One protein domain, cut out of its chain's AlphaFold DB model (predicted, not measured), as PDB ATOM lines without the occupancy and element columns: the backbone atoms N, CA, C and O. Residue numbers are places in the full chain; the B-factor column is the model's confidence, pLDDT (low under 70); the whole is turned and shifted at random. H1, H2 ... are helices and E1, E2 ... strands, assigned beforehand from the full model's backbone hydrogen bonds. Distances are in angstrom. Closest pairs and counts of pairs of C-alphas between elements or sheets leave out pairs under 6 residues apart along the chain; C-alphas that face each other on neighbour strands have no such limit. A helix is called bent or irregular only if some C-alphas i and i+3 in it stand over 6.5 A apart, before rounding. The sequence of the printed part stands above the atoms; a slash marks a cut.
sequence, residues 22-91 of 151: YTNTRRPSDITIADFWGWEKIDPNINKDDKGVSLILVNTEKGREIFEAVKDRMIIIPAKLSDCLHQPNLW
ATOM      1  N   TYR A  22       8.220  25.239 -34.993       92.62
ATOM      2  CA  TYR A  22       8.413  24.688 -33.668       92.62
ATOM      3  C   TYR A  22       9.502  25.414 -32.890       92.62
ATOM      4  O   TYR A  22       9.628  25.138 -31.719       92.62
ATOM      5  N   THR A  23      10.289  26.335 -33.446       91.19
ATOM      6  CA  THR A  23      11.350  27.011 -32.670       91.19
ATOM      7  C   THR A  23      10.803  28.127 -31.778       91.19
ATOM      8  O   THR A  23      11.078  29.303 -31.993       91.19
ATOM      9  N   ASN A  24       9.952  27.753 -30.829       91.00
ATOM     10  CA  ASN A  24       9.321  28.605 -29.829       91.00
ATOM     11  C   ASN A  24       8.945  27.757 -28.595       91.00
ATOM     12  O   ASN A  24       9.244  26.558 -28.531       91.00
ATOM     13  N   THR A  25       8.283  28.370 -27.616       89.62
ATOM     14  CA  THR A  25       7.818  27.713 -26.383       89.62
ATOM     15  C   THR A  25       6.412  27.111 -26.490       89.62
ATOM     16  O   THR A  25       6.018  26.338 -25.625       89.62
ATOM     17  N   ARG A  26       5.651  27.411 -27.550       90.38
ATOM     18  CA  ARG A  26       4.310  26.862 -27.798       90.38
ATOM     19  C   ARG A  26       4.412  25.604 -28.656       90.38
ATOM     20  O   ARG A  26       4.363  25.653 -29.886       90.38
ATOM     21  N   ARG A  27       4.577  24.458 -27.999       90.31
ATOM     22  CA  ARG A  27       4.710  23.156 -28.662       90.31
ATOM     23  C   ARG A  27       3.372  22.410 -28.680       90.31
ATOM     24  O   ARG A  27       2.633  22.495 -27.708       90.31
ATOM     25  N   PRO A  28       3.067  21.660 -29.755       94.19
ATOM     26  CA  PRO A  28       1.854  20.844 -29.818       94.19
ATOM     27  C   PRO A  28       1.967  19.531 -29.026       94.19
ATOM     28  O   PRO A  28       0.989  18.801 -28.926       94.19
ATOM     29  N   SER A  29       3.158  19.186 -28.527       95.50
ATOM     30  CA  SER A  29       3.385  17.968 -27.747       95.50
ATOM     31  C   SER A  29       2.912  18.137 -26.309       95.50
ATOM     32  O   SER A  29       2.996  19.229 -25.761       95.50
ATOM     33  N   ASP A  30       2.508  17.044 -25.664       97.69
ATOM     34  CA  ASP A  30       2.156  17.053 -24.238       97.69
ATOM     35  C   ASP A  30       3.377  17.392 -23.355       97.69
ATOM     36  O   ASP A  30       3.292  18.199 -22.427       97.69
ATOM     37  N   ILE A  31       4.540  16.827 -23.702       96.81
ATOM     38  CA  ILE A  31       5.837  17.059 -23.050       96.81
ATOM     39  C   ILE A  31       6.893  17.358 -24.123       96.81
ATOM     40  O   ILE A  31       6.886  16.767 -25.207       96.81
ATOM     41  N   THR A  32       7.813  18.275 -23.832       94.94
ATOM     42  CA  THR A  32       9.045  18.504 -24.603       94.94
ATOM     43  C   THR A  32      10.241  18.115 -23.744       94.94
ATOM     44  O   THR A  32      10.344  18.578 -22.613       94.94
ATOM     45  N   ILE A  33      11.159  17.320 -24.293       94.44
ATOM     46  CA  ILE A  33      12.433  16.976 -23.651       94.44
ATOM     47  C   ILE A  33      13.562  17.517 -24.526       94.44
ATOM     48  O   ILE A  33      13.516  17.374 -25.750       94.44
ATOM     49  N   ALA A  34      14.552  18.157 -23.916       92.12
ATOM     50  CA  ALA A  34      15.728  18.681 -24.601       92.12
ATOM     51  C   ALA A  34      16.961  18.602 -23.697       92.12
ATOM     52  O   ALA A  34      16.829  18.481 -22.483       92.12
ATOM     53  N   ASP A  35      18.154  18.737 -24.267       91.94
ATOM     54  CA  ASP A  35      19.346  19.024 -23.469       91.94
ATOM     55  C   ASP A  35      19.168  20.390 -22.815       91.94
ATOM     56  O   ASP A  35      18.722  21.336 -23.473       91.94
ATOM     57  N   PHE A  36      19.507  20.520 -21.539       91.19
ATOM     58  CA  PHE A  36      19.445  21.803 -20.865       91.19
ATOM     59  C   PHE A  36      20.775  22.532 -21.024       91.19
ATOM     60  O   PHE A  36      21.808  22.071 -20.560       91.19
ATOM     61  N   TRP A  37      20.755  23.678 -21.698       85.88
ATOM     62  CA  TRP A  37      21.940  24.508 -21.926       85.88
ATOM     63  C   TRP A  37      21.852  25.716 -20.999       85.88
ATOM     64  O   TRP A  37      20.797  26.348 -20.944       85.88
ATOM     65  N   GLY A  38      22.942  26.064 -20.312       83.38
ATOM     66  CA  GLY A  38      22.945  27.161 -19.340       83.38
ATOM     67  C   GLY A  38      22.470  26.765 -17.939       83.38
ATOM     68  O   GLY A  38      22.173  27.651 -17.137       83.38
ATOM     69  N   TRP A  39      22.407  25.461 -17.641       87.31
ATOM     70  CA  TRP A  39      22.081  24.927 -16.314       87.31
ATOM     71  C   TRP A  39      23.032  25.456 -15.227       87.31
ATOM     72  O   TRP A  39      22.617  25.606 -14.079       87.31
ATOM     73  N   GLU A  40      24.268  25.827 -15.592       86.88
ATOM     74  CA  GLU A  40      25.285  26.359 -14.677       86.88
ATOM     75  C   GLU A  40      24.834  27.653 -13.989       86.88
ATOM     76  O   GLU A  40      25.316  27.990 -12.909       86.88
ATOM     77  N   LYS A  41      23.915  28.395 -14.619       83.25
ATOM     78  CA  LYS A  41      23.373  29.648 -14.079       83.25
ATOM     79  C   LYS A  41      22.306  29.430 -13.012       83.25
ATOM     80  O   LYS A  41      22.028  30.358 -12.261       83.25
ATOM     81  N   ILE A  42      21.690  28.250 -12.986       83.81
ATOM     82  CA  ILE A  42      20.662  27.899 -12.003       83.81
ATOM     83  C   ILE A  42      21.334  27.308 -10.777       83.81
ATOM     84  O   ILE A  42      21.161  27.822  -9.677       83.81
ATOM     85  N   ASP A  43      22.125  26.257 -10.978       84.75
ATOM     86  CA  ASP A  43      22.950  25.683  -9.928       84.75
ATOM     87  C   ASP A  43      24.158  24.957 -10.562       84.75
ATOM     88  O   ASP A  43      23.995  23.960 -11.274       84.75
ATOM     89  N   PRO A  44      25.395  25.428 -10.308       84.56
ATOM     90  CA  PRO A  44      26.620  24.793 -10.794       84.56
ATOM     91  C   PRO A  44      26.812  23.350 -10.309       84.56
ATOM     92  O   PRO A  44      27.673  22.637 -10.821       84.56
ATOM     93  N   ASN A  45      26.054  22.915  -9.302       88.81
ATOM     94  CA  ASN A  45      26.177  21.585  -8.728       88.81
ATOM     95  C   ASN A  45      25.318  20.528  -9.439       88.81
ATOM     96  O   ASN A  45      25.581  19.342  -9.238       88.81
ATOM     97  N   ILE A  46      24.344  20.932 -10.269       87.75
ATOM     98  CA  ILE A  46      23.351  20.023 -10.875       87.75
ATOM     99  C   ILE A  46      24.013  18.933 -11.719       87.75
ATOM    100  O   ILE A  46      23.592  17.783 -11.674       87.75
ATOM    101  N   ASN A  47      25.047  19.290 -12.477       89.56
ATOM    102  CA  ASN A  47      25.726  18.390 -13.407       89.56
ATOM    103  C   ASN A  47      27.180  18.120 -12.991       89.56
ATOM    104  O   ASN A  47      28.080  18.038 -13.824       89.56
ATOM    105  N   LYS A  48      27.447  18.041 -11.682       89.19
ATOM    106  CA  LYS A  48      28.795  17.752 -11.160       89.19
ATOM    107  C   LYS A  48      29.353  16.403 -11.599       89.19
ATOM    108  O   LYS A  48      30.566  16.219 -11.579       89.19
ATOM    109  N   ASP A  49      28.479  15.464 -11.934       90.31
ATOM    110  CA  ASP A  49      28.841  14.134 -12.406       90.31
ATOM    111  C   ASP A  49      29.079  14.068 -13.925       90.31
ATOM    112  O   ASP A  49      29.408  12.994 -14.428       90.31
ATOM    113  N   ASP A  50      28.946  15.198 -14.631       88.31
ATOM    114  CA  ASP A  50      29.167  15.360 -16.074       88.31
ATOM    115  C   ASP A  50      28.324  14.409 -16.948       88.31
ATOM    116  O   ASP A  50      28.740  13.970 -18.022       88.31
ATOM    117  N   LYS A  51      27.113  14.065 -16.489       89.88
ATOM    118  CA  LYS A  51      26.181  13.191 -17.230       89.88
ATOM    119  C   LYS A  51      25.146  13.939 -18.064       89.88
ATOM    120  O   LYS A  51      24.424  13.320 -18.846       89.88
ATOM    121  N   GLY A  52      25.104  15.258 -17.938       89.75
ATOM    122  CA  GLY A  52      24.147  16.133 -18.595       89.75
ATOM    123  C   GLY A  52      22.842  16.282 -17.815       89.75
ATOM    124  O   GLY A  52      22.482  15.473 -16.963       89.75
ATOM    125  N   VAL A  53      22.111  17.346 -18.142       92.19
ATOM    126  CA  VAL A  53      20.813  17.679 -17.546       92.19
ATOM    127  C   VAL A  53      19.803  17.804 -18.669       92.19
ATOM    128  O   VAL A  53      20.055  18.500 -19.654       92.19
ATOM    129  N   SER A  54      18.653  17.156 -18.530       93.81
ATOM    130  CA  SER A  54      17.550  17.322 -19.473       93.81
ATOM    131  C   SER A  54      16.597  18.422 -19.009       93.81
ATOM    132  O   SER A  54      16.205  18.481 -17.848       93.81
ATOM    133  N   LEU A  55      16.189  19.275 -19.943       93.25
ATOM    134  CA  LEU A  55      15.080  20.202 -19.797       93.25
ATOM    135  C   LEU A  55      13.777  19.468 -20.112       93.25
ATOM    136  O   LEU A  55      13.646  18.876 -21.184       93.25
ATOM    137  N   ILE A  56      12.803  19.566 -19.212       94.75
ATOM    138  CA  ILE A  56      11.444  19.063 -19.414       94.75
ATOM    139  C   ILE A  56      10.487  20.259 -19.420       94.75
ATOM    140  O   ILE A  56      10.392  20.985 -18.434       94.75
ATOM    141  N   LEU A  57       9.769  20.461 -20.528       94.38
ATOM    142  CA  LEU A  57       8.654  21.408 -20.609       94.38
ATOM    143  C   LEU A  57       7.345  20.626 -20.666       94.38
ATOM    144  O   LEU A  57       7.129  19.836 -21.586       94.38
ATOM    145  N   VAL A  58       6.470  20.865 -19.696       96.06
ATOM    146  CA  VAL A  58       5.112  20.319 -19.669       96.06
ATOM    147  C   VAL A  58       4.190  21.334 -20.340       96.06
ATOM    148  O   VAL A  58       4.048  22.448 -19.842       96.06
ATOM    149  N   ASN A  59       3.599  20.983 -21.486       96.00
ATOM    150  CA  ASN A  59       2.841  21.944 -22.299       96.00
ATOM    151  C   ASN A  59       1.318  21.781 -22.169       96.00
ATOM    152  O   ASN A  59       0.579  22.713 -22.481       96.00
ATOM    153  N   THR A  60       0.845  20.603 -21.751       97.56
ATOM    154  CA  THR A  60      -0.585  20.280 -21.633       97.56
ATOM    155  C   THR A  60      -0.890  19.618 -20.294       97.56
ATOM    156  O   THR A  60       0.002  19.102 -19.618       97.56
ATOM    157  N   GLU A  61      -2.173  19.578 -19.941       97.94
ATOM    158  CA  GLU A  61      -2.643  18.894 -18.735       97.94
ATOM    159  C   GLU A  61      -2.365  17.386 -18.775       97.94
ATOM    160  O   GLU A  61      -1.873  16.812 -17.810       97.94
ATOM    161  N   LYS A  62      -2.543  16.756 -19.938       98.19
ATOM    162  CA  LYS A  62      -2.163  15.356 -20.146       98.19
ATOM    163  C   LYS A  62      -0.659  15.131 -19.948       98.19
ATOM    164  O   LYS A  62      -0.245  14.129 -19.371       98.19
ATOM    165  N   GLY A  63       0.175  16.068 -20.399       97.94
ATOM    166  CA  GLY A  63       1.612  16.038 -20.129       97.94
ATOM    167  C   GLY A  63       1.926  16.145 -18.640       97.94
ATOM    168  O   GLY A  63       2.822  15.458 -18.155       97.94
ATOM    169  N   ARG A  64       1.160  16.959 -17.906       98.06
ATOM    170  CA  ARG A  64       1.276  17.097 -16.452       98.06
ATOM    171  C   ARG A  64       0.947  15.784 -15.752       98.06
ATOM    172  O   ARG A  64       1.736  15.347 -14.926       98.06
ATOM    173  N   GLU A  65      -0.148  15.124 -16.116       98.44
ATOM    174  CA  GLU A  65      -0.519  13.812 -15.567       98.44
ATOM    175  C   GLU A  65       0.584  12.765 -15.785       98.44
ATOM    176  O   GLU A  65       0.972  12.063 -14.850       98.44
ATOM    177  N   ILE A  66       1.138  12.701 -17.002       97.81
ATOM    178  CA  ILE A  66       2.241  11.787 -17.333       97.81
ATOM    179  C   ILE A  66       3.483  12.109 -16.497       97.81
ATOM    180  O   ILE A  66       4.095  11.197 -15.947       97.81
ATOM    181  N   PHE A  67       3.858  13.387 -16.401       97.75
ATOM    182  CA  PHE A  67       5.017  13.825 -15.626       97.75
ATOM    183  C   PHE A  67       4.866  13.478 -14.143       97.75
ATOM    184  O   PHE A  67       5.762  12.864 -13.566       97.75
ATOM    185  N   GLU A  68       3.718  13.797 -13.543       97.69
ATOM    186  CA  GLU A  68       3.425  13.509 -12.138       97.69
ATOM    187  C   GLU A  68       3.479  12.007 -11.826       97.69
ATOM    188  O   GLU A  68       3.974  11.624 -10.771       97.69
ATOM    189  N   ALA A  69       3.057  11.144 -12.756       97.75
ATOM    190  CA  ALA A  69       3.101   9.692 -12.576       97.75
ATOM    191  C   ALA A  69       4.527   9.104 -12.532       97.75
ATOM    192  O   ALA A  69       4.722   7.990 -12.038       97.75
ATOM    193  N   VAL A  70       5.527   9.815 -13.066       96.81
ATOM    194  CA  VAL A  70       6.923   9.341 -13.134       96.81
ATOM    195  C   VAL A  70       7.902  10.193 -12.329       96.81
ATOM    196  O   VAL A  70       9.064   9.802 -12.199       96.81
ATOM    197  N   LYS A  71       7.458  11.329 -11.775       96.62
ATOM    198  CA  LYS A  71       8.329  12.330 -11.141       96.62
ATOM    199  C   LYS A  71       9.189  11.757 -10.012       96.62
ATOM    200  O   LYS A  71      10.366  12.082  -9.925       96.62
ATOM    201  N   ASP A  72       8.642  10.828  -9.226       96.81
ATOM    202  CA  ASP A  72       9.317  10.238  -8.060       96.81
ATOM    203  C   ASP A  72      10.477   9.299  -8.443       96.81
ATOM    204  O   ASP A  72      11.227   8.834  -7.589       96.81
ATOM    205  N   ARG A  73      10.637   9.009  -9.741       96.75
ATOM    206  CA  ARG A  73      11.727   8.191 -10.293       96.75
ATOM    207  C   ARG A  73      12.860   9.040 -10.876       96.75
ATOM    208  O   ARG A  73      13.741   8.497 -11.538       96.75
ATOM    209  N   MET A  74      12.817  10.359 -10.688       93.81
ATOM    210  CA  MET A  74      13.756  11.317 -11.269       93.81
ATOM    211  C   MET A  74      14.255  12.306 -10.213       93.81
ATOM    212  O   MET A  74      13.554  12.633  -9.261       93.81
ATOM    213  N   ILE A  75      15.464  12.833 -10.417       91.50
ATOM    214  CA  ILE A  75      15.939  14.016  -9.696       91.50
ATOM    215  C   ILE A  75      15.439  15.229 -10.472       91.50
ATOM    216  O   ILE A  75      15.818  15.432 -11.624       91.50
ATOM    217  N   ILE A  76      14.557  16.010  -9.855       92.69
ATOM    218  CA  ILE A  76      13.892  17.142 -10.500       92.69
ATOM    219  C   ILE A  76      14.341  18.425  -9.830       92.69
ATOM    220  O   ILE A  76      14.339  18.537  -8.605       92.69
ATOM    221  N   ILE A  77      14.676  19.410 -10.656       90.38
ATOM    222  CA  ILE A  77      15.074  20.734 -10.204       90.38
ATOM    223  C   ILE A  77      14.159  21.750 -10.881       90.38
ATOM    224  O   ILE A  77      14.066  21.758 -12.111       90.38
ATOM    225  N   PRO A  78      13.445  22.584 -10.108       90.19
ATOM    226  CA  PRO A  78      12.571  23.589 -10.682       90.19
ATOM    227  C   PRO A  78      13.402  24.654 -11.405       90.19
ATOM    228  O   PRO A  78      14.353  25.199 -10.851       90.19
ATOM    229  N   ALA A  79      13.006  24.982 -12.632       88.25
ATOM    230  CA  ALA A  79      13.601  26.048 -13.432       88.25
ATOM    231  C   ALA A  79      12.502  26.979 -13.950       88.25
ATOM    232  O   ALA A  79      11.388  26.535 -14.247       88.25
ATOM    233  N   LYS A  80      12.797  28.278 -14.082       89.56
ATOM    234  CA  LYS A  80      11.869  29.201 -14.740       89.56
ATOM    235  C   LYS A  80      12.049  29.096 -16.246       89.56
ATOM    236  O   LYS A  80      13.150  28.876 -16.752       89.56
ATOM    237  N   LEU A  81      10.972  29.348 -16.992       87.00
ATOM    238  CA  LEU A  81      11.046  29.373 -18.452       87.00
ATOM    239  C   LEU A  81      12.093  30.383 -18.948       87.00
ATOM    240  O   LEU A  81      12.803  30.080 -19.900       87.00
ATOM    241  N   SER A  82      12.233  31.533 -18.274       86.88
ATOM    242  CA  SER A  82      13.251  32.555 -18.564       86.88
ATOM    243  C   SER A  82      14.671  31.998 -18.599       86.88
ATOM    244  O   SER A  82      15.454  32.387 -19.463       86.88
ATOM    245  N   ASP A  83      14.975  31.059 -17.708       84.06
ATOM    246  CA  ASP A  83      16.312  30.485 -17.555       84.06
ATOM    247  C   ASP A  83      16.631  29.545 -18.731       84.06
ATOM    248  O   ASP A  83      17.783  29.365 -19.120       84.06
ATOM    249  N   CYS A  84      15.586  29.013 -19.374       81.81
ATOM    250  CA  CYS A  84      15.671  28.138 -20.540       81.81
ATOM    251  C   CYS A  84      15.812  28.907 -21.864       81.81
ATOM    252  O   CYS A  84      16.251  28.341 -22.867       81.81
ATOM    253  N   LEU A  85      15.476  30.203 -21.893       79.69
ATOM    254  CA  LEU A  85      15.487  31.018 -23.119       79.69
ATOM    255  C   LEU A  85      16.896  31.336 -23.642       79.69
ATOM    256  O   LEU A  85      17.032  31.949 -24.697       79.69
ATOM    257  N   HIS A  86      17.952  30.879 -22.964       79.94
ATOM    258  CA  HIS A  86      19.308  30.876 -23.513       79.94
ATOM    259  C   HIS A  86      19.467  29.961 -24.736       79.94
ATOM    260  O   HIS A  86      20.461  30.076 -25.450       79.94
ATOM    261  N   GLN A  87      18.494  29.088 -25.010       83.44
ATOM    262  CA  GLN A  87      18.466  28.241 -26.197       83.44
ATOM    263  C   GLN A  87      17.860  28.981 -27.402       83.44
ATOM    264  O   GLN A  87      16.648  29.203 -27.429       83.44
ATOM    265  N   PRO A  88      18.637  29.285 -28.463       86.62
ATOM    266  CA  PRO A  88      18.125  30.038 -29.616       86.62
ATOM    267  C   PRO A  88      16.954  29.343 -30.324       86.62
ATOM    268  O   PRO A  88      16.013  29.987 -30.785       86.62
ATOM    269  N   ASN A  89      16.964  28.005 -30.342       86.31
ATOM    270  CA  ASN A  89      15.915  27.190 -30.957       86.31
ATOM    271  C   ASN A  89      14.591  27.181 -30.162       86.31
ATOM    272  O   ASN A  89      13.628  26.559 -30.610       86.31
ATOM    273  N   LEU A  90      14.517  27.855 -29.010       87.88
ATOM    274  CA  LEU A  90      13.264  28.171 -28.309       87.88
ATOM    275  C   LEU A  90      12.732  29.572 -28.647       87.88
ATOM    276  O   LEU A  90      11.697  29.959 -28.112       87.88
ATOM    277  N   TRP A  91      13.411  30.320 -29.522       87.56
ATOM    278  CA  TRP A  91      13.055  31.693 -29.884       87.56
ATOM    279  C   TRP A  91      12.815  31.886 -31.376       87.56
ATOM    280  O   TRP A  91      11.844  32.537 -31.762       87.56
TER     281      TRP A  91
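AT A GLANCE: This is residues 22 to 91 of the 151 residues of the protein "F420H2:quinone oxidoreductase" of Bacteroides sp. CAG:702 (UniProt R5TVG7). There is little regular structure: a two-stranded antiparallel hairpin, E1 and E2, has the long loop 36 to 53 at one end and helix H1 at the other, and residues 68 to 74 stick out. The 70 printed residues hold E1, E2, H1 and short H2 in that order, 27 residues in a mixed class. The whole is compact, radius of gyration of the C-alphas 12.5 A, spanning 32 by 31 by 17 A.

IN THESE COORDINATES: E1, residues 31 to 35, is 13.7 A long from C-alpha 31 at (5.837, 17.059, -23.050). E2 is residues 54 to 58, 12.8 A. H1, residues 61 to 73, is 19.8 A and irregular: C-alphas 69 and 72 are 7.7 A apart. H2, residues 81 to 84, ends at C-alpha 84 (15.671, 28.138, -20.540).

HOW THE PARTS SIT: In the hairpin, directions differ by 160 degrees; N 55 and O 34, 2.7 A, are within hydrogen-bond range. The closest C-alphas of E2 and H1 are Val 58 and Arg 64, 6.0 A. H1 and H2 are apart. H1 has 6 of 9 O i to N i+4 pairs within range; H2 is too short for any.

THE WHOLE: The C-alphas farthest apart, Pro 28 and Lys 48, are 32.9 A apart. The printed part has no cut; the E1 to E2 link is long. No printed residue is under 70 in pLDDT.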